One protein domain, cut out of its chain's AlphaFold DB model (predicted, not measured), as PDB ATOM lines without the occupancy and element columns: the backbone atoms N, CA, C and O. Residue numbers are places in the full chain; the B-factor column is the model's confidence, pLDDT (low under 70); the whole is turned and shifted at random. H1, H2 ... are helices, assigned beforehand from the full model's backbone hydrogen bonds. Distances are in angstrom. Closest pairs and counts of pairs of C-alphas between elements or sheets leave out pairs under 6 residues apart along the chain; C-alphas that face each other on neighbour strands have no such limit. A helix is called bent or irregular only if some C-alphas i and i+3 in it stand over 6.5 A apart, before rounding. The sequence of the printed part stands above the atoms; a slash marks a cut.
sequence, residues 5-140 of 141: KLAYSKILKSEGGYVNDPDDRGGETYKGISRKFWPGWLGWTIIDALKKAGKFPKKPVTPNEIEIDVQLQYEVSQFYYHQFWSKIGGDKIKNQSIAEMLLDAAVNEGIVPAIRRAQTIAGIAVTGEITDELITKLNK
ATOM      1  N   LYS A   5      20.448  85.057  18.322       94.88
ATOM      2  CA  LYS A   5      19.699  84.709  17.104       94.88
ATOM      3  C   LYS A   5      20.608  84.057  16.070       94.88
ATOM      4  O   LYS A   5      20.201  83.090  15.426       94.88
ATOM      5  N   LEU A   6      21.842  84.549  15.942       94.69
ATOM      6  CA  LEU A   6      22.843  83.951  15.060       94.69
ATOM      7  C   LEU A   6      23.230  82.548  15.542       94.69
ATOM      8  O   LEU A   6      23.205  81.614  14.740       94.69
ATOM      9  N   ALA A   7      23.482  82.378  16.842       94.38
ATOM     10  CA  ALA A   7      23.835  81.079  17.415       94.38
ATOM     11  C   ALA A   7      22.697  80.051  17.290       94.38
ATOM     12  O   ALA A   7      22.898  78.947  16.783       94.38
ATOM     13  N   TYR A   8      21.474  80.441  17.650       91.69
ATOM     14  CA  TYR A   8      20.267  79.625  17.522       91.69
ATOM     15  C   TYR A   8      20.004  79.187  16.077       91.69
ATOM     16  O   TYR A   8      19.653  78.034  15.827       91.69
ATOM     17  N   SER A   9      20.229  80.075  15.101       89.19
ATOM     18  CA  SER A   9      20.046  79.735  13.686       89.19
ATOM     19  C   SER A   9      20.954  78.590  13.220       89.19
ATOM     20  O   SER A   9      20.585  77.863  12.298       89.19
ATOM     21  N   LYS A  10      22.121  78.406  13.855       86.88
ATOM     22  CA  LYS A  10      23.034  77.293  13.564       86.88
ATOM     23  C   LYS A  10      22.529  75.986  14.167       86.88
ATOM     24  O   LYS A  10      22.503  74.993  13.449       86.88
ATOM     25  N   ILE A  11      22.030  76.020  15.406       83.38
ATOM     26  CA  ILE A  11      21.400  74.861  16.063       83.38
ATOM     27  C   ILE A  11      20.212  74.347  15.244       83.38
ATOM     28  O   ILE A  11      20.098  73.162  14.955       83.38
ATOM     29  N   LEU A  12      19.334  75.239  14.777       77.00
ATOM     30  CA  LEU A  12      18.167  74.817  13.998       77.00
ATOM     31  C   LEU A  12      18.502  74.163  12.650       77.00
ATOM     32  O   LEU A  12      17.676  73.409  12.130       77.00
ATOM     33  N   LYS A  13      19.668  74.469  12.066       69.88
ATOM     34  CA  LYS A  13      20.118  73.839  10.818       69.88
ATOM     35  C   LYS A  13      20.565  72.394  11.034       69.88
ATOM     36  O   LYS A  13      20.429  71.607  10.101       69.88
ATOM     37  N   SER A  14      21.077  72.053  12.218       60.00
ATOM     38  CA  SER A  14      21.499  70.691  12.567       60.00
ATOM     39  C   SER A  14      20.374  69.844  13.178       60.00
ATOM     40  O   SER A  14      20.307  68.655  12.893       60.00
ATOM     41  N   GLU A  15      19.458  70.446  13.945       61.12
ATOM     42  CA  GLU A  15      18.496  69.750  14.835       61.12
ATOM     43  C   GLU A  15      17.020  69.794  14.364       61.12
ATOM     44  O   GLU A  15      16.071  69.653  15.143       61.12
ATOM     45  N   GLY A  16      16.759  70.079  13.087       59.91
ATOM     46  CA  GLY A  16      15.404  70.431  12.666       59.91
ATOM     47  C   GLY A  16      14.531  69.256  12.199       59.91
ATOM     48  O   GLY A  16      14.790  68.652  11.165       59.91
ATOM     49  N   GLY A  17      13.410  69.015  12.885       73.94
ATOM     50  CA  GLY A  17      12.335  68.148  12.391       73.94
ATOM     51  C   GLY A  17      11.262  67.836  13.433       73.94
ATOM     52  O   GLY A  17      11.357  68.258  14.585       73.94
ATOM     53  N   TYR A  18      10.237  67.101  13.012       78.38
ATOM     54  CA  TYR A  18       9.303  66.413  13.907       78.38
ATOM     55  C   TYR A  18       9.535  64.910  13.781       78.38
ATOM     56  O   TYR A  18       9.572  64.393  12.666       78.38
ATOM     57  N   VAL A  19       9.662  64.212  14.904       76.75
ATOM     58  CA  VAL A  19       9.770  62.752  14.957       76.75
ATOM     59  C   VAL A  19       8.809  62.254  16.026       76.75
ATOM     60  O   VAL A  19       8.762  62.782  17.131       76.75
ATOM     61  N   ASN A  20       8.004  61.254  15.689       73.88
ATOM     62  CA  ASN A  20       7.120  60.591  16.638       73.88
ATOM     63  C   ASN A  20       7.092  59.108  16.298       73.88
ATOM     64  O   ASN A  20       6.200  58.648  15.582       73.88
ATOM     65  N   ASP A  21       8.133  58.412  16.739       66.25
ATOM     66  CA  ASP A  21       8.305  56.985  16.515       66.25
ATOM     67  C   ASP A  21       7.750  56.206  17.729       66.25
ATOM     68  O   ASP A  21       8.172  56.472  18.859       66.25
ATOM     69  N   PRO A  22       6.781  55.286  17.534       62.62
ATOM     70  CA  PRO A  22       6.235  54.447  18.601       62.62
ATOM     71  C   PRO A  22       7.271  53.553  19.299       62.62
ATOM     72  O   PRO A  22       7.060  53.200  20.461       62.62
ATOM     73  N   ASP A  23       8.365  53.203  18.616       59.31
ATOM     74  CA  ASP A  23       9.417  52.317  19.125       59.31
ATOM     75  C   ASP A  23      10.589  53.093  19.770       59.31
ATOM     76  O   ASP A  23      11.504  52.494  20.348       59.31
ATOM     77  N   ASP A  24      10.565  54.432  19.730       56.06
ATOM     78  CA  ASP A  24      11.617  55.282  20.293       56.06
ATOM     79  C   ASP A  24      11.421  55.544  21.799       56.06
ATOM     80  O   ASP A  24      10.372  55.972  22.293       56.06
ATOM     81  N   ARG A  25      12.507  55.359  22.556       55.81
ATOM     82  CA  ARG A  25      12.602  55.651  23.991       55.81
ATOM     83  C   ARG A  25      12.376  57.130  24.317       55.81
ATOM     84  O   ARG A  25      12.040  57.415  25.474       55.81
ATOM     85  N   GLY A  26      12.604  58.044  23.372       56.94
ATOM     86  CA  GLY A  26      12.420  59.495  23.513       56.94
ATOM     87  C   GLY A  26      10.987  59.983  23.283       56.94
ATOM     88  O   GLY A  26      10.635  61.070  23.754       56.94
ATOM     89  N   GLY A  27      10.152  59.168  22.630       77.31
ATOM     90  CA  GLY A  27       8.795  59.531  22.232       77.31
ATOM     91  C   GLY A  27       8.746  60.725  21.272       77.31
ATOM     92  O   GLY A  27       9.691  61.020  20.543       77.31
ATOM     93  N   GLU A  28       7.623  61.439  21.284       87.81
ATOM     94  CA  GLU A  28       7.396  62.601  20.426       87.81
ATOM     95  C   GLU A  28       8.450  63.704  20.634       87.81
ATOM     96  O   GLU A  28       8.609  64.220  21.742       87.81
ATOM     97  N   THR A  29       9.133  64.099  19.557       88.50
ATOM     98  CA  THR A  29      10.207  65.099  19.551       88.50
ATOM     99  C   THR A  29       9.981  66.136  18.451       88.50
ATOM    100  O   THR A  29       9.687  65.803  17.302       88.50
ATOM    101  N   TYR A  30      10.135  67.415  18.793       87.81
ATOM    102  CA  TYR A  30      10.025  68.534  17.858       87.81
ATOM    103  C   TYR A  30      11.225  69.470  18.018       87.81
ATOM    104  O   TYR A  30      11.436  70.018  19.096       87.81
ATOM    105  N   LYS A  31      12.010  69.662  16.948       86.69
ATOM    106  CA  LYS A  31      13.213  70.523  16.921       86.69
ATOM    107  C   LYS A  31      14.198  70.218  18.069       86.69
ATOM    108  O   LYS A  31      14.656  71.134  18.751       86.69
ATOM    109  N   GLY A  32      14.445  68.933  18.334       86.56
ATOM    110  CA  GLY A  32      15.301  68.458  19.434       86.56
ATOM    111  C   GLY A  32      14.640  68.464  20.823       86.56
ATOM    112  O   GLY A  32      15.197  67.949  21.790       86.56
ATOM    113  N   ILE A  33      13.418  68.990  20.953       90.69
ATOM    114  CA  ILE A  33      12.687  69.035  22.224       90.69
ATOM    115  C   ILE A  33      11.827  67.777  22.338       90.69
ATOM    116  O   ILE A  33      10.830  67.636  21.633       90.69
ATOM    117  N   SER A  34      12.214  66.849  23.214       91.31
ATOM    118  CA  SER A  34      11.458  65.618  23.497       91.31
ATOM    119  C   SER A  34      10.356  65.856  24.528       91.31
ATOM    120  O   SER A  34      10.600  66.426  25.594       91.31
ATOM    121  N   ARG A  35       9.145  65.355  24.256       92.62
ATOM    122  CA  ARG A  35       7.987  65.467  25.158       92.62
ATOM    123  C   ARG A  35       8.205  64.709  26.455       92.62
ATOM    124  O   ARG A  35       7.742  65.140  27.506       92.62
ATOM    125  N   LYS A  36       8.940  63.601  26.397       91.19
ATOM    126  CA  LYS A  36       9.265  62.788  27.568       91.19
ATOM    127  C   LYS A  36      10.177  63.527  28.545       91.19
ATOM    128  O   LYS A  36       9.944  63.471  29.747       91.19
ATOM    129  N   PHE A  37      11.210  64.198  28.035       90.44
ATOM    130  CA  PHE A  37      12.174  64.922  28.869       90.44
ATOM    131  C   PHE A  37      11.706  66.336  29.230       90.44
ATOM    132  O   PHE A  37      12.059  66.842  30.293       90.44
ATOM    133  N   TRP A  38      10.869  66.947  28.387       93.44
ATOM    134  CA  TRP A  38      10.356  68.305  28.563       93.44
ATOM    135  C   TRP A  38       8.824  68.362  28.483       93.44
ATOM    136  O   TRP A  38       8.281  69.092  27.650       93.44
ATOM    137  N   PRO A  39       8.091  67.634  29.349       94.19
ATOM    138  CA  PRO A  39       6.631  67.555  29.264       94.19
ATOM    139  C   PRO A  39       5.939  68.895  29.544       94.19
ATOM    140  O   PRO A  39       4.830  69.122  29.076       94.19
ATOM    141  N   GLY A  40       6.595  69.795  30.287       94.31
ATOM    142  CA  GLY A  40       6.078  71.126  30.616       94.31
ATOM    143  C   GLY A  40       6.363  72.213  29.574       94.31
ATOM    144  O   GLY A  40       6.040  73.372  29.822       94.31
ATOM    145  N   TRP A  41       6.999  71.891  28.442       95.69
ATOM    146  CA  TRP A  41       7.259  72.889  27.403       95.69
ATOM    147  C   TRP A  41       5.951  73.332  26.730       95.69
ATOM    148  O   TRP A  41       5.205  72.509  26.199       95.69
ATOM    149  N   LEU A  42       5.686  74.645  26.725       92.50
ATOM    150  CA  LEU A  42       4.462  75.255  26.184       92.50
ATOM    151  C   LEU A  42       4.190  74.903  24.716       92.50
ATOM    152  O   LEU A  42       3.026  74.818  24.315       92.50
ATOM    153  N   GLY A  43       5.239  74.638  23.932       92.44
ATOM    154  CA  GLY A  43       5.104  74.203  22.545       92.44
ATOM    155  C   GLY A  43       4.239  72.952  22.378       92.44
ATOM    156  O   GLY A  43       3.528  72.846  21.380       92.44
ATOM    157  N   TRP A  44       4.192  72.050  23.368       93.88
ATOM    158  CA  TRP A  44       3.332  70.862  23.300       93.88
ATOM    159  C   TRP A  44       1.847  71.196  23.249       93.88
ATOM    160  O   TRP A  44       1.118  70.572  22.483       93.88
ATOM    161  N   THR A  45       1.404  72.222  23.977       92.88
ATOM    162  CA  THR A  45       0.010  72.687  23.934       92.88
ATOM    163  C   THR A  45      -0.369  73.157  22.529       92.88
ATOM    164  O   THR A  45      -1.453  72.844  22.034       92.88
ATOM    165  N   ILE A  46       0.541  73.875  21.862       90.50
ATOM    166  CA  ILE A  46       0.344  74.370  20.493       90.50
ATOM    167  C   ILE A  46       0.332  73.195  19.509       90.50
ATOM    168  O   ILE A  46      -0.577  73.088  18.685       90.50
ATOM    169  N   ILE A  47       1.294  72.277  19.627       89.88
ATOM    170  CA  ILE A  47       1.377  71.068  18.797       89.88
ATOM    171  C   ILE A  47       0.098  70.232  18.930       89.88
ATOM    172  O   ILE A  47      -0.476  69.824  17.920       89.88
ATOM    173  N   ASP A  48      -0.406  70.026  20.147       90.88
ATOM    174  CA  ASP A  48      -1.629  69.258  20.397       90.88
ATOM    175  C   ASP A  48      -2.870  69.930  19.799       90.88
ATOM    176  O   ASP A  48      -3.728  69.254  19.220       90.88
ATOM    177  N   ALA A  49      -2.962  71.260  19.880       89.38
ATOM    178  CA  ALA A  49      -4.031  72.019  19.236       89.38
ATOM    179  C   ALA A  49      -3.971  71.901  17.702       89.38
ATOM    180  O   ALA A  49      -4.990  71.630  17.061       89.38
ATOM    181  N   LEU A  50      -2.779  72.020  17.109       86.94
ATOM    182  CA  LEU A  50      -2.571  71.861  15.666       86.94
ATOM    183  C   LEU A  50      -2.900  70.437  15.197       86.94
ATOM    184  O   LEU A  50      -3.521  70.267  14.143       86.94
ATOM    185  N   LYS A  51      -2.543  69.414  15.984       87.00
ATOM    186  CA  LYS A  51      -2.888  68.009  15.716       87.00
ATOM    187  C   LYS A  51      -4.398  67.799  15.705       87.00
ATOM    188  O   LYS A  51      -4.916  67.220  14.752       87.00
ATOM    189  N   LYS A  52      -5.109  68.315  16.716       88.88
ATOM    190  CA  LYS A  52      -6.583  68.265  16.784       88.88
ATOM    191  C   LYS A  52      -7.239  68.973  15.600       88.88
ATOM    192  O   LYS A  52      -8.233  68.483  15.077       88.88
ATOM    193  N   ALA A  53      -6.662  70.085  15.148       86.00
ATOM    194  CA  ALA A  53      -7.131  70.824  13.979       86.00
ATOM    195  C   ALA A  53      -6.761  70.170  12.631       86.00
ATOM    196  O   ALA A  53      -7.125  70.701  11.584       86.00
ATOM    197  N   GLY A  54      -6.006  69.062  12.624       83.38
ATOM    198  CA  GLY A  54      -5.505  68.428  11.400       83.38
ATOM    199  C   GLY A  54      -4.448  69.250  10.649       83.38
ATOM    200  O   GLY A  54      -4.150  68.938   9.501       83.38
ATOM    201  N   LYS A  55      -3.887  70.286  11.288       78.88
ATOM    202  CA  LYS A  55      -2.901  71.228  10.727       78.88
ATOM    203  C   LYS A  55      -1.459  70.899  11.114       78.88
ATOM    204  O   LYS A  55      -0.548  71.640  10.766       78.88
ATOM    205  N   PHE A  56      -1.249  69.813  11.855       79.69
ATOM    206  CA  PHE A  56       0.082  69.339  12.207       79.69
ATOM    207  C   PHE A  56       0.495  68.171  11.298       79.69
ATOM    208  O   PHE A  56      -0.328  67.281  11.046       79.69
ATOM    209  N   PRO A  57       1.746  68.138  10.811       73.31
ATOM    210  CA  PRO A  57       2.224  67.065   9.953       73.31
ATOM    211  C   PRO A  57       2.118  65.705  10.653       73.31
ATOM    212  O   PRO A  57       2.527  65.523  11.797       73.31
ATOM    213  N   LYS A  58       1.535  64.733   9.943       66.12
ATOM    214  CA  LYS A  58       1.343  63.357  10.438       66.12
ATOM    215  C   LYS A  58       2.570  62.465  10.233       66.12
ATOM    216  O   LYS A  58       2.620  61.374  10.786       66.12
ATOM    217  N   LYS A  59       3.521  62.908   9.412       66.00
ATOM    218  CA  LYS A  59       4.772  62.210   9.107       66.00
ATOM    219  C   LYS A  59       5.954  63.048   9.589       66.00
ATOM    220  O   LYS A  59       5.783  64.261   9.743       66.00
ATOM    221  N   PRO A  60       7.128  62.432   9.799       62.88
ATOM    222  CA  PRO A  60       8.352  63.186   9.972       62.88
ATOM    223  C   PRO A  60       8.523  64.159   8.813       62.88
ATOM    224  O   PRO A  60       8.328  63.799   7.654       62.88
ATOM    225  N   VAL A  61       8.820  65.399   9.155       64.25
ATOM    226  CA  VAL A  61       8.948  66.513   8.219       64.25
ATOM    227  C   VAL A  61      10.266  67.201   8.494       64.25
ATOM    228  O   VAL A  61      10.686  67.336   9.650       64.25
ATOM    229  N   THR A  62      10.920  67.611   7.419       56.41
ATOM    230  CA  THR A  62      12.202  68.309   7.484       56.41
ATOM    231  C   THR A  62      11.995  69.741   8.000       56.41
ATOM    232  O   THR A  62      10.867  70.246   8.012       56.41
ATOM    233  N   PRO A  63      13.057  70.441   8.451       53.94
ATOM    234  CA  PRO A  63      12.921  71.743   9.099       53.94
ATOM    235  C   PRO A  63      12.200  72.803   8.250       53.94
ATOM    236  O   PRO A  63      11.678  73.749   8.838       53.94
ATOM    237  N   ASN A  64      12.196  72.643   6.919       53.53
ATOM    238  CA  ASN A  64      11.743  73.626   5.931       53.53
ATOM    239  C   ASN A  64      10.315  73.387   5.408       53.53
ATOM    240  O   ASN A  64       9.773  74.253   4.733       53.53
ATOM    241  N   GLU A  65       9.698  72.239   5.700       51.62
ATOM    242  CA  GLU A  65       8.354  71.880   5.197       51.62
ATOM    243  C   GLU A  65       7.229  72.322   6.139       51.62
ATOM    244  O   GLU A  65       6.047  72.066   5.914       51.62
ATOM    245  N   ILE A  66       7.613  72.974   7.229       54.34
ATOM    246  CA  ILE A  66       6.743  73.327   8.325       54.34
ATOM    247  C   ILE A  66       6.517  74.844   8.295       54.34
ATOM    248  O   ILE A  66       7.193  75.589   9.004       54.34
ATOM    249  N   GLU A  67       5.536  75.314   7.521       55.06
ATOM    250  CA  GLU A  67       4.866  76.585   7.835       55.06
ATOM    251  C   GLU A  67       4.005  76.356   9.083       55.06
ATOM    252  O   GLU A  67       2.800  76.122   9.012       55.06
ATOM    253  N   ILE A  68       4.641  76.333  10.256       62.81
ATOM    254  CA  ILE A  68       3.915  76.309  11.522       62.81
ATOM    255  C   ILE A  68       4.087  77.641  12.218       62.81
ATOM    256  O   ILE A  68       5.197  78.151  12.347       62.81
ATOM    257  N   ASP A  69       2.929  78.127  12.655       72.69
ATOM    258  CA  ASP A  69       2.665  79.047  13.747       72.69
ATOM    259  C   ASP A  69       3.906  79.765  14.302       72.69
ATOM    260  O   ASP A  69       4.773  79.168  14.951       72.69
ATOM    261  N   VAL A  70       3.950  81.079  14.071       81.62
ATOM    262  CA  VAL A  70       4.977  81.990  14.593       81.62
ATOM    263  C   VAL A  70       5.165  81.808  16.102       81.62
ATOM    264  O   VAL A  70       6.299  81.880  16.582       81.62
ATOM    265  N   GLN A  71       4.093  81.502  16.841       85.94
ATOM    266  CA  GLN A  71       4.170  81.218  18.268       85.94
ATOM    267  C   GLN A  71       4.965  79.942  18.545       85.94
ATOM    268  O   GLN A  71       5.813  79.954  19.428       85.94
ATOM    269  N   LEU A  72       4.771  78.852  17.794       87.31
ATOM    270  CA  LEU A  72       5.544  77.627  18.030       87.31
ATOM    271  C   LEU A  72       7.039  77.850  17.771       87.31
ATOM    272  O   LEU A  72       7.866  77.395  18.557       87.31
ATOM    273  N   GLN A  73       7.400  78.585  16.713       86.44
ATOM    274  CA  GLN A  73       8.806  78.936  16.457       86.44
ATOM    275  C   GLN A  73       9.389  79.811  17.572       86.44
ATOM    276  O   GLN A  73      10.548  79.635  17.962       86.44
ATOM    277  N   TYR A  74       8.581  80.729  18.106       90.56
ATOM    278  CA  TYR A  74       8.946  81.519  19.271       90.56
ATOM    279  C   TYR A  74       9.187  80.628  20.497       90.56
ATOM    280  O   TYR A  74      10.243  80.751  21.116       90.56
ATOM    281  N   GLU A  75       8.300  79.675  20.793       93.56
ATOM    282  CA  GLU A  75       8.456  78.745  21.922       93.56
ATOM    283  C   GLU A  75       9.718  77.876  21.809       93.56
ATOM    284  O   GLU A  75      10.373  77.616  22.821       93.56
ATOM    285  N   VAL A  76      10.096  77.439  20.600       92.31
ATOM    286  CA  VAL A  76      11.364  76.710  20.387       92.31
ATOM    287  C   VAL A  76      12.550  77.631  20.673       92.31
ATOM    288  O   VAL A  76      13.469  77.261  21.401       92.31
ATOM    289  N   SER A  77      12.519  78.862  20.160       93.56
ATOM    290  CA  SER A  77      13.585  79.838  20.401       93.56
ATOM    291  C   SER A  77      13.731  80.173  21.888       93.56
ATOM    292  O   SER A  77      14.848  80.191  22.405       93.56
ATOM    293  N   GLN A  78      12.626  80.368  22.612       95.75
ATOM    294  CA  GLN A  78      12.666  80.614  24.056       95.75
ATOM    295  C   GLN A  78      13.177  79.398  24.830       95.75
ATOM    296  O   GLN A  78      13.940  79.556  25.785       95.75
ATOM    297  N   PHE A  79      12.823  78.186  24.399       96.00
ATOM    298  CA  PHE A  79      13.345  76.968  25.002       96.00
ATOM    299  C   PHE A  79      14.877  76.927  24.954       96.00
ATOM    300  O   PHE A  79      15.508  76.801  26.003       96.00
ATOM    301  N   TYR A  80      15.493  77.108  23.782       95.94
ATOM    302  CA  TYR A  80      16.958  77.075  23.668       95.94
ATOM    303  C   TYR A  80      17.638  78.232  24.413       95.94
ATOM    304  O   TYR A  80      18.707  78.050  25.007       95.94
ATOM    305  N   TYR A  81      16.990  79.399  24.465       97.56
ATOM    306  CA  TYR A  81      17.502  80.547  25.203       97.56
ATOM    307  C   TYR A  81      17.560  80.259  26.712       97.56
ATOM    308  O   TYR A  81      18.604  80.395  27.358       97.56
ATOM    309  N   HIS A  82      16.447  79.803  27.289       97.12
ATOM    310  CA  HIS A  82      16.334  79.573  28.728       97.12
ATOM    311  C   HIS A  82      17.004  78.281  29.190       97.12
ATOM    312  O   HIS A  82      17.565  78.234  30.284       97.12
ATOM    313  N   GLN A  83      16.954  77.221  28.384       96.19
ATOM    314  CA  GLN A  83      17.504  75.935  28.793       96.19
ATOM    315  C   GLN A  83      19.002  75.816  28.554       96.19
ATOM    316  O   GLN A  83      19.621  75.048  29.282       96.19
ATOM    317  N   PHE A  84      19.584  76.589  27.630       97.19
ATOM    318  CA  PHE A  84      21.002  76.473  27.284       97.19
ATOM    319  C   PHE A  84      21.721  77.823  27.285       97.19
ATOM    320  O   PHE A  84      22.582  78.033  28.137       97.19
ATOM    321  N   TRP A  85      21.361  78.753  26.391       98.19
ATOM    322  CA  TRP A  85      22.120  79.998  26.171       98.19
ATOM    323  C   TRP A  85      22.330  80.826  27.445       98.19
ATOM    324  O   TRP A  85      23.452  81.202  27.782       98.19
ATOM    325  N   SER A  86      21.255  81.073  28.191       98.06
ATOM    326  CA  SER A  86      21.320  81.821  29.449       98.06
ATOM    327  C   SER A  86      22.131  81.082  30.521       98.06
ATOM    328  O   SER A  86      22.907  81.707  31.243       98.06
ATOM    329  N   LYS A  87      22.031  79.747  30.584       97.94
ATOM    330  CA  LYS A  87      22.739  78.913  31.569       97.94
ATOM    331  C   LYS A  87      24.236  78.776  31.296       97.94
ATOM    332  O   LYS A  87      24.989  78.530  32.231       97.94
ATOM    333  N   ILE A  88      24.679  78.973  30.056       97.94
ATOM    334  CA  ILE A  88      26.107  79.097  29.716       97.94
ATOM    335  C   ILE A  88      26.605  80.548  29.778       97.94
ATOM    336  O   ILE A  88      27.754  80.821  29.440       97.94
ATOM    337  N   GLY A  89      25.755  81.496  30.187       97.62
ATOM    338  CA  GLY A  89      26.096  82.916  30.237       97.62
ATOM    339  C   GLY A  89      26.354  83.531  28.859       97.62
ATOM    340  O   GLY A  89      27.146  84.467  28.765       97.62
ATOM    341  N   GLY A  90      25.709  83.022  27.802       97.56
ATOM    342  CA  GLY A  90      25.971  83.404  26.410       97.56
ATOM    343  C   GLY A  90      25.883  84.912  26.154       97.56
ATOM    344  O   GLY A  90      26.746  85.467  25.477       97.56
ATOM    345  N   ASP A  91      24.944  85.609  26.805       97.94
ATOM    346  CA  ASP A  91      24.791  87.072  26.707       97.94
ATOM    347  C   ASP A  91      26.002  87.860  27.239       97.94
ATOM    348  O   ASP A  91      26.172  89.038  26.924       97.94
ATOM    349  N   LYS A  92      26.857  87.227  28.051       98.12
ATOM    350  CA  LYS A  92      28.072  87.834  28.607       98.12
ATOM    351  C   LYS A  92      29.330  87.506  27.796       98.12
ATOM    352  O   LYS A  92      30.389  88.078  28.069       98.12
ATOM    353  N   ILE A  93      29.244  86.599  26.822       98.19
ATOM    354  CA  ILE A  93      30.364  86.232  25.951       98.19
ATOM    355  C   ILE A  93      30.423  87.231  24.787       98.19
ATOM    356  O   ILE A  93      29.420  87.543  24.151       98.19
ATOM    357  N   LYS A  94      31.602  87.786  24.511       97.94
ATOM    358  CA  LYS A  94      31.831  88.804  23.474       97.94
ATOM    359  C   LYS A  94      32.093  88.181  22.111       97.94
ATOM    360  O   LYS A  94      31.641  88.724  21.107       97.94
ATOM    361  N   ASN A  95      32.843  87.085  22.086       97.00
ATOM    362  CA  ASN A  95      33.238  86.405  20.863       97.00
ATOM    363  C   ASN A  95      32.108  85.478  20.391       97.00
ATOM    364  O   ASN A  95      31.770  84.509  21.071       97.00
ATOM    365  N   GLN A  96      31.539  85.786  19.223       97.38
ATOM    366  CA  GLN A  96      30.415  85.046  18.646       97.38
ATOM    367  C   GLN A  96      30.736  83.557  18.473       97.38
ATOM    368  O   GLN A  96      29.967  82.713  18.918       97.38
ATOM    369  N   SER A  97      31.889  83.230  17.884       96.81
ATOM    370  CA  SER A  97      32.269  81.844  17.598       96.81
ATOM    371  C   SER A  97      32.451  81.022  18.873       96.81
ATOM    372  O   SER A  97      32.079  79.853  18.909       96.81
ATOM    373  N   ILE A  98      32.987  81.628  19.940       97.12
ATOM    374  CA  ILE A  98      33.119  80.960  21.244       97.12
ATOM    375  C   ILE A  98      31.739  80.676  21.844       97.12
ATOM    376  O   ILE A  98      31.494  79.563  22.305       97.12
ATOM    377  N   ALA A  99      30.833  81.657  21.817       97.81
ATOM    378  CA  ALA A  99      29.480  81.481  22.336       97.81
ATOM    379  C   ALA A  99      28.705  80.401  21.560       97.81
ATOM    380  O   ALA A  99      28.010  79.585  22.161       97.81
ATOM    381  N   GLU A 100      28.866  80.362  20.237       96.81
ATOM    382  CA  GLU A 100      28.261  79.353  19.364       96.81
ATOM    383  C   GLU A 100      28.788  77.946  19.640       96.81
ATOM    384  O   GLU A 100      27.987  77.032  19.807       96.81
ATOM    385  N   MET A 101      30.111  77.768  19.740       95.94
ATOM    386  CA  MET A 101      30.705  76.466  20.071       95.94
ATOM    387  C   MET A 101      30.279  75.979  21.457       95.94
ATOM    388  O   MET A 101      30.033  74.790  21.647       95.94
ATOM    389  N   LEU A 102      30.180  76.889  22.431       97.56
ATOM    390  CA  LEU A 102      29.745  76.532  23.776       97.56
ATOM    391  C   LEU A 102      28.258  76.162  23.817       97.56
ATOM    392  O   LEU A 102      27.897  75.218  24.516       97.56
ATOM    393  N   LEU A 103      27.406  76.871  23.065       97.38
ATOM    394  CA  LEU A 103      25.991  76.526  22.921       97.38
ATOM    395  C   LEU A 103      25.818  75.162  22.252       97.38
ATOM    396  O   LEU A 103      25.080  74.333  22.776       97.38
ATOM    397  N   ASP A 104      26.505  74.927  21.135       95.50
ATOM    398  CA  ASP A 104      26.459  73.655  20.408       95.50
ATOM    399  C   ASP A 104      26.879  72.484  21.305       95.50
ATOM    400  O   ASP A 104      26.140  71.510  21.444       95.50
ATOM    401  N   ALA A 105      27.996  72.625  22.024       95.81
ATOM    402  CA  ALA A 105      28.405  71.645  23.022       95.81
ATOM    403  C   ALA A 105      27.322  71.454  24.099       95.81
ATOM    404  O   ALA A 105      26.918  70.331  24.379       95.81
ATOM    405  N   ALA A 106      26.793  72.532  24.680       96.88
ATOM    406  CA  ALA A 106      25.791  72.420  25.737       96.88
ATOM    407  C   ALA A 106      24.510  71.698  25.282       96.88
ATOM    408  O   ALA A 106      23.904  70.995  26.092       96.88
ATOM    409  N   VAL A 107      24.110  71.853  24.016       93.69
ATOM    410  CA  VAL A 107      22.961  71.154  23.422       93.69
ATOM    411  C   VAL A 107      23.276  69.675  23.177       93.69
ATOM    412  O   VAL A 107      22.484  68.823  23.573       93.69
ATOM    413  N   ASN A 108      24.439  69.362  22.597       91.31
ATOM    414  CA  ASN A 108      24.789  68.001  22.171       91.31
ATOM    415  C   ASN A 108      25.123  67.041  23.324       91.31
ATOM    416  O   ASN A 108      24.885  65.839  23.232       91.31
ATOM    417  N   GLU A 109      25.687  67.543  24.418       94.06
ATOM    418  CA  GLU A 109      26.178  66.694  25.521       94.06
ATOM    419  C   GLU A 109      25.785  67.176  26.919       94.06
ATOM    420  O   GLU A 109      26.101  66.530  27.919       94.06
ATOM    421  N   GLY A 110      25.095  68.310  27.005       95.38
ATOM    422  CA  GLY A 110      24.688  68.918  28.260       95.38
ATOM    423  C   GLY A 110      25.620  70.030  28.747       95.38
ATOM    424  O   GLY A 110      26.804  70.127  28.429       95.38
ATOM    425  N   ILE A 111      25.048  70.883  29.594       97.81
ATOM    426  CA  ILE A 111      25.653  72.137  30.061       97.81
ATOM    427  C   ILE A 111      26.916  71.898  30.891       97.81
ATOM    428  O   ILE A 111      27.935  72.544  30.670       97.81
ATOM    429  N   VAL A 112      26.852  70.976  31.855       98.12
ATOM    430  CA  VAL A 112      27.964  70.729  32.784       98.12
ATOM    431  C   VAL A 112      29.201  70.201  32.039       98.12
ATOM    432  O   VAL A 112      30.273  70.783  32.220       98.12
ATOM    433  N   PRO A 113      29.105  69.167  31.177       98.25
ATOM    434  CA  PRO A 113      30.225  68.744  30.330       98.25
ATOM    435  C   PRO A 113      30.807  69.869  29.457       98.25
ATOM    436  O   PRO A 113      32.030  70.067  29.459       98.25
ATOM    437  N   ALA A 114      29.950  70.672  28.818       98.19
ATOM    438  CA  ALA A 114      30.377  71.771  27.955       98.19
ATOM    439  C   ALA A 114      31.151  72.853  28.729       98.19
ATOM    440  O   ALA A 114      32.230  73.283  28.308       98.19
ATOM    441  N   ILE A 115      30.652  73.247  29.907       98.44
ATOM    442  CA  ILE A 115      31.327  74.209  30.788       98.44
ATOM    443  C   ILE A 115      32.662  73.653  31.278       98.44
ATOM    444  O   ILE A 115      33.659  74.373  31.253       98.44
ATOM    445  N   ARG A 116      32.720  72.377  31.681       98.38
ATOM    446  CA  ARG A 116      33.974  71.760  32.142       98.38
ATOM    447  C   ARG A 116      35.065  71.845  31.082       98.38
ATOM    448  O   ARG A 116      36.190  72.218  31.402       98.38
ATOM    449  N   ARG A 117      34.730  71.580  29.816       97.75
ATOM    450  CA  ARG A 117      35.679  71.757  28.710       97.75
ATOM    451  C   ARG A 117      36.122  73.200  28.530       97.75
ATOM    452  O   ARG A 117      37.315  73.443  28.362       97.75
ATOM    453  N   ALA A 118      35.190  74.148  28.582       97.56
ATOM    454  CA  ALA A 118      35.524  75.566  28.489       97.56
ATOM    455  C   ALA A 118      36.477  76.001  29.617       97.56
ATOM    456  O   ALA A 118      37.441  76.718  29.361       97.56
ATOM    457  N   GLN A 119      36.267  75.511  30.843       98.44
ATOM    458  CA  GLN A 119      37.154  75.752  31.987       98.44
ATOM    459  C   GLN A 119      38.548  75.155  31.777       98.44
ATOM    460  O   GLN A 119      39.541  75.834  32.038       98.44
ATOM    461  N   THR A 120      38.634  73.928  31.250       97.50
ATOM    462  CA  THR A 120      39.915  73.302  30.888       97.50
ATOM    463  C   THR A 120      40.680  74.145  29.867       97.50
ATOM    464  O   THR A 120      41.858  74.420  30.073       97.50
ATOM    465  N   ILE A 121      40.012  74.613  28.806       95.44
ATOM    466  CA  ILE A 121      40.620  75.473  27.776       95.44
ATOM    467  C   ILE A 121      41.061  76.821  28.366       95.44
ATOM    468  O   ILE A 121      42.138  77.316  28.050       95.44
ATOM    469  N   ALA A 122      40.251  77.407  29.250       96.19
ATOM    470  CA  ALA A 122      40.556  78.672  29.917       96.19
ATOM    471  C   ALA A 122      41.673  78.565  30.979       96.19
ATOM    472  O   ALA A 122      42.132  79.598  31.483       96.19
ATOM    473  N   GLY A 123      42.098  77.345  31.329       96.62
ATOM    474  CA  GLY A 123      43.127  77.085  32.334       96.62
ATOM    475  C   GLY A 123      42.701  77.477  33.749       96.62
ATOM    476  O   GLY A 123      43.518  78.009  34.501       96.62
ATOM    477  N   ILE A 124      41.426  77.272  34.096       97.44
ATOM    478  CA  ILE A 124      40.877  77.534  35.437       97.44
ATOM    479  C   ILE A 124      40.355  76.246  36.084       97.44
ATOM    480  O   ILE A 124      40.323  75.186  35.456       97.44
ATOM    481  N   ALA A 125      39.946  76.323  37.354       97.25
ATOM    482  CA  ALA A 125      39.377  75.182  38.066       97.25
ATOM    483  C   ALA A 125      38.135  74.619  37.343       97.25
ATOM    484  O   ALA A 125      37.245  75.362  36.928       97.25
ATOM    485  N   VAL A 126      38.074  73.291  37.209       98.25
ATOM    486  CA  VAL A 126      37.016  72.588  36.471       98.25
ATOM    487  C   VAL A 126      35.882  72.198  37.422       98.25
ATOM    488  O   VAL A 126      35.872  71.107  37.989       98.25
ATOM    489  N   THR A 127      34.924  73.103  37.615       97.50
ATOM    490  CA  THR A 127      33.744  72.895  38.477       97.50
ATOM    491  C   THR A 127      32.523  72.407  37.691       97.50
ATOM    492  O   THR A 127      31.704  71.649  38.207       97.50
ATOM    493  N   GLY A 128      32.423  72.773  36.410       97.00
ATOM    494  CA  GLY A 128      31.213  72.620  35.599       97.00
ATOM    495  C   GLY A 128      30.167  73.711  35.820       97.00
ATOM    496  O   GLY A 128      29.061  73.601  35.296       97.00
ATOM    497  N   GLU A 129      30.515  74.762  36.562       97.19
ATOM    498  CA  GLU A 129      29.660  75.917  36.821       97.19
ATOM    499  C   GLU A 129      30.114  77.128  36.005       97.19
ATOM    500  O   GLU A 129      31.311  77.395  35.858       97.19
ATOM    501  N   ILE A 130      29.154  77.882  35.471       96.88
ATOM    502  CA  ILE A 130      29.444  79.142  34.793       96.88
ATOM    503  C   ILE A 130      29.769  80.206  35.848       96.88
ATOM    504  O   ILE A 130      28.972  80.472  36.744       96.88
ATOM    505  N   THR A 131      30.946  80.822  35.752       97.62
ATOM    506  CA  THR A 131      31.404  81.852  36.697       97.62
ATOM    507  C   THR A 131      31.825  83.115  35.957       97.62
ATOM    508  O   THR A 131      32.182  83.071  34.777       97.62
ATOM    509  N   ASP A 132      31.836  84.257  36.649       97.38
ATOM    510  CA  ASP A 132      32.343  85.501  36.061       97.38
ATOM    511  C   ASP A 132      33.844  85.403  35.715       97.38
ATOM    512  O   ASP A 132      34.299  86.043  34.765       97.38
ATOM    513  N   GLU A 133      34.610  84.553  36.415       98.12
ATOM    514  CA  GLU A 133      35.996  84.233  36.050       98.12
ATOM    515  C   GLU A 133      36.067  83.543  34.681       98.12
ATOM    516  O   GLU A 133      36.817  83.995  33.810       98.12
ATOM    517  N   LEU A 134      35.252  82.501  34.459       98.12
ATOM    518  CA  LEU A 134      35.189  81.808  33.170       98.12
ATOM    519  C   LEU A 134      34.784  82.774  32.052       98.12
ATOM    520  O   LEU A 134      35.476  82.862  31.042       98.12
ATOM    521  N   ILE A 135      33.722  83.558  32.254       98.06
ATOM    522  CA  ILE A 135      33.277  84.579  31.294       98.06
ATOM    523  C   ILE A 135      34.397  85.583  30.988       98.06
ATOM    524  O   ILE A 135      34.637  85.922  29.827       98.06
ATOM    525  N   THR A 136      35.120  86.050  32.008       98.12
ATOM    526  CA  THR A 136      36.238  86.989  31.835       98.12
ATOM    527  C   THR A 136      37.367  86.380  31.009       98.12
ATOM    528  O   THR A 136      37.949  87.079  30.179       98.12
ATOM    529  N   LYS A 137      37.677  85.096  31.214       97.69
ATOM    530  CA  LYS A 137      38.693  84.370  30.442       97.69
ATOM    531  C   LYS A 137      38.266  84.173  28.992       97.69
ATOM    532  O   LYS A 137      39.025  84.540  28.104       97.69
ATOM    533  N   LEU A 138      37.047  83.687  28.757       96.81
ATOM    534  CA  LEU A 138      36.500  83.491  27.409       96.81
ATOM    535  C   LEU A 138      36.477  84.798  26.605       96.81
ATOM    536  O   LEU A 138      36.728  84.791  25.409       96.81
ATOM    537  N   ASN A 139      36.242  85.931  27.267       97.19
ATOM    538  CA  ASN A 139      36.248  87.259  26.649       97.19
ATOM    539  C   ASN A 139      37.640  87.828  26.330       97.19
ATOM    540  O   ASN A 139      37.720  88.938  25.801       97.19
ATOM    541  N   LYS A 140      38.710  87.121  26.701       95.62
ATOM    542  CA  LYS A 140      40.108  87.478  26.414       95.62
ATOM    543  C   LYS A 140      40.767  86.539  25.397       95.62
ATOM    544  O   LYS A 140      41.915  86.794  25.044       95.62
TER     545      LYS A 140
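What this domain is: This is residues 5 to 140 of the 141 residues of an uncharacterized protein of Bacteroidetes bacterium GWB2_41_8 (UniProt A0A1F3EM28). You are looking at six helices strung out lengthwise: H2 lies towards one end, H3 runs from it along the long axis, and H4 crosses the far end of H3, with H1 and H5 packed on H4 and H6 on H5 at the other end. Two long loops, residues 15 to 42 and 53 to 69, lie towards the H2 end. The printed part has 136 residues with six named helices, in chain order H1 to H6, and no named strand; the class is all helix. It is only just compact, close to loose, with a radius of gyration of the C-alphas of 16.8 A, and elongated, spanning 53 by 28 by 22 A.

Where its parts are: Find C-alpha 5 at (19.699, 84.709, 17.104), where H1 begins; it covers residues 5 to 14 and is 14.8 A long. After the loop comes H2, residues 43 to 52, 14.3 A. Look for C-alpha 70 at (4.977, 81.990, 14.593), where H3, residues 70 to 85, starts its 20.8 A. H3 is neither bent nor irregular, but only just: C-alphas 82 and 85 are 6.3 A apart. H4 covers residues 96 to 109, 20.1 A, and H5 residues 111 to 122, 16.3 A. H6, residues 132 to 138, ends at C-alpha 138, (36.500, 83.491, 27.409).

How they stand to each other: Start at H4, the hub, which touches three helices; the helix packing is mostly crossed. H1 touches it at a steep tilt of 42 degrees, the same way, with the closest C-alphas, Ala 7 and Glu 100, 5.1 A apart. H3 touches H4 with residues 84 to 85 alone, about perpendicular at 89 degrees; the closest C-alphas are Trp 85 and Leu 103, 6.1 A. H4 and H5 form a helical hairpin at a steep tilt of 43 degrees, with C-alphas Ala 106 and Ala 114 closest at 5.1 A. H5 touches H6 with residues 118 to 122 alone; the closest C-alphas are Ala 122 and Lys 137, 6.0 A. At the other end of H3, H2 and H3 form a helical hairpin at a shallow tilt of 28 degrees, with C-alphas Gly 43 and Glu 75 closest at 5.7 A. H2 and H4 are apart. Every O i to N i+4 pair is within hydrogen-bond range in H2, H3, H4, H5 and H6; H1 has 5 of 6.

The domain as a whole: The C-alphas farthest apart, those of Ala 53 and Gly 123, are 53.9 A apart. The printed part has no cut. The links H1 to H2 and H2 to H3 are long. Expect pLDDT under 70 at residues 13 to 16, 21 to 26 and 58 to 68.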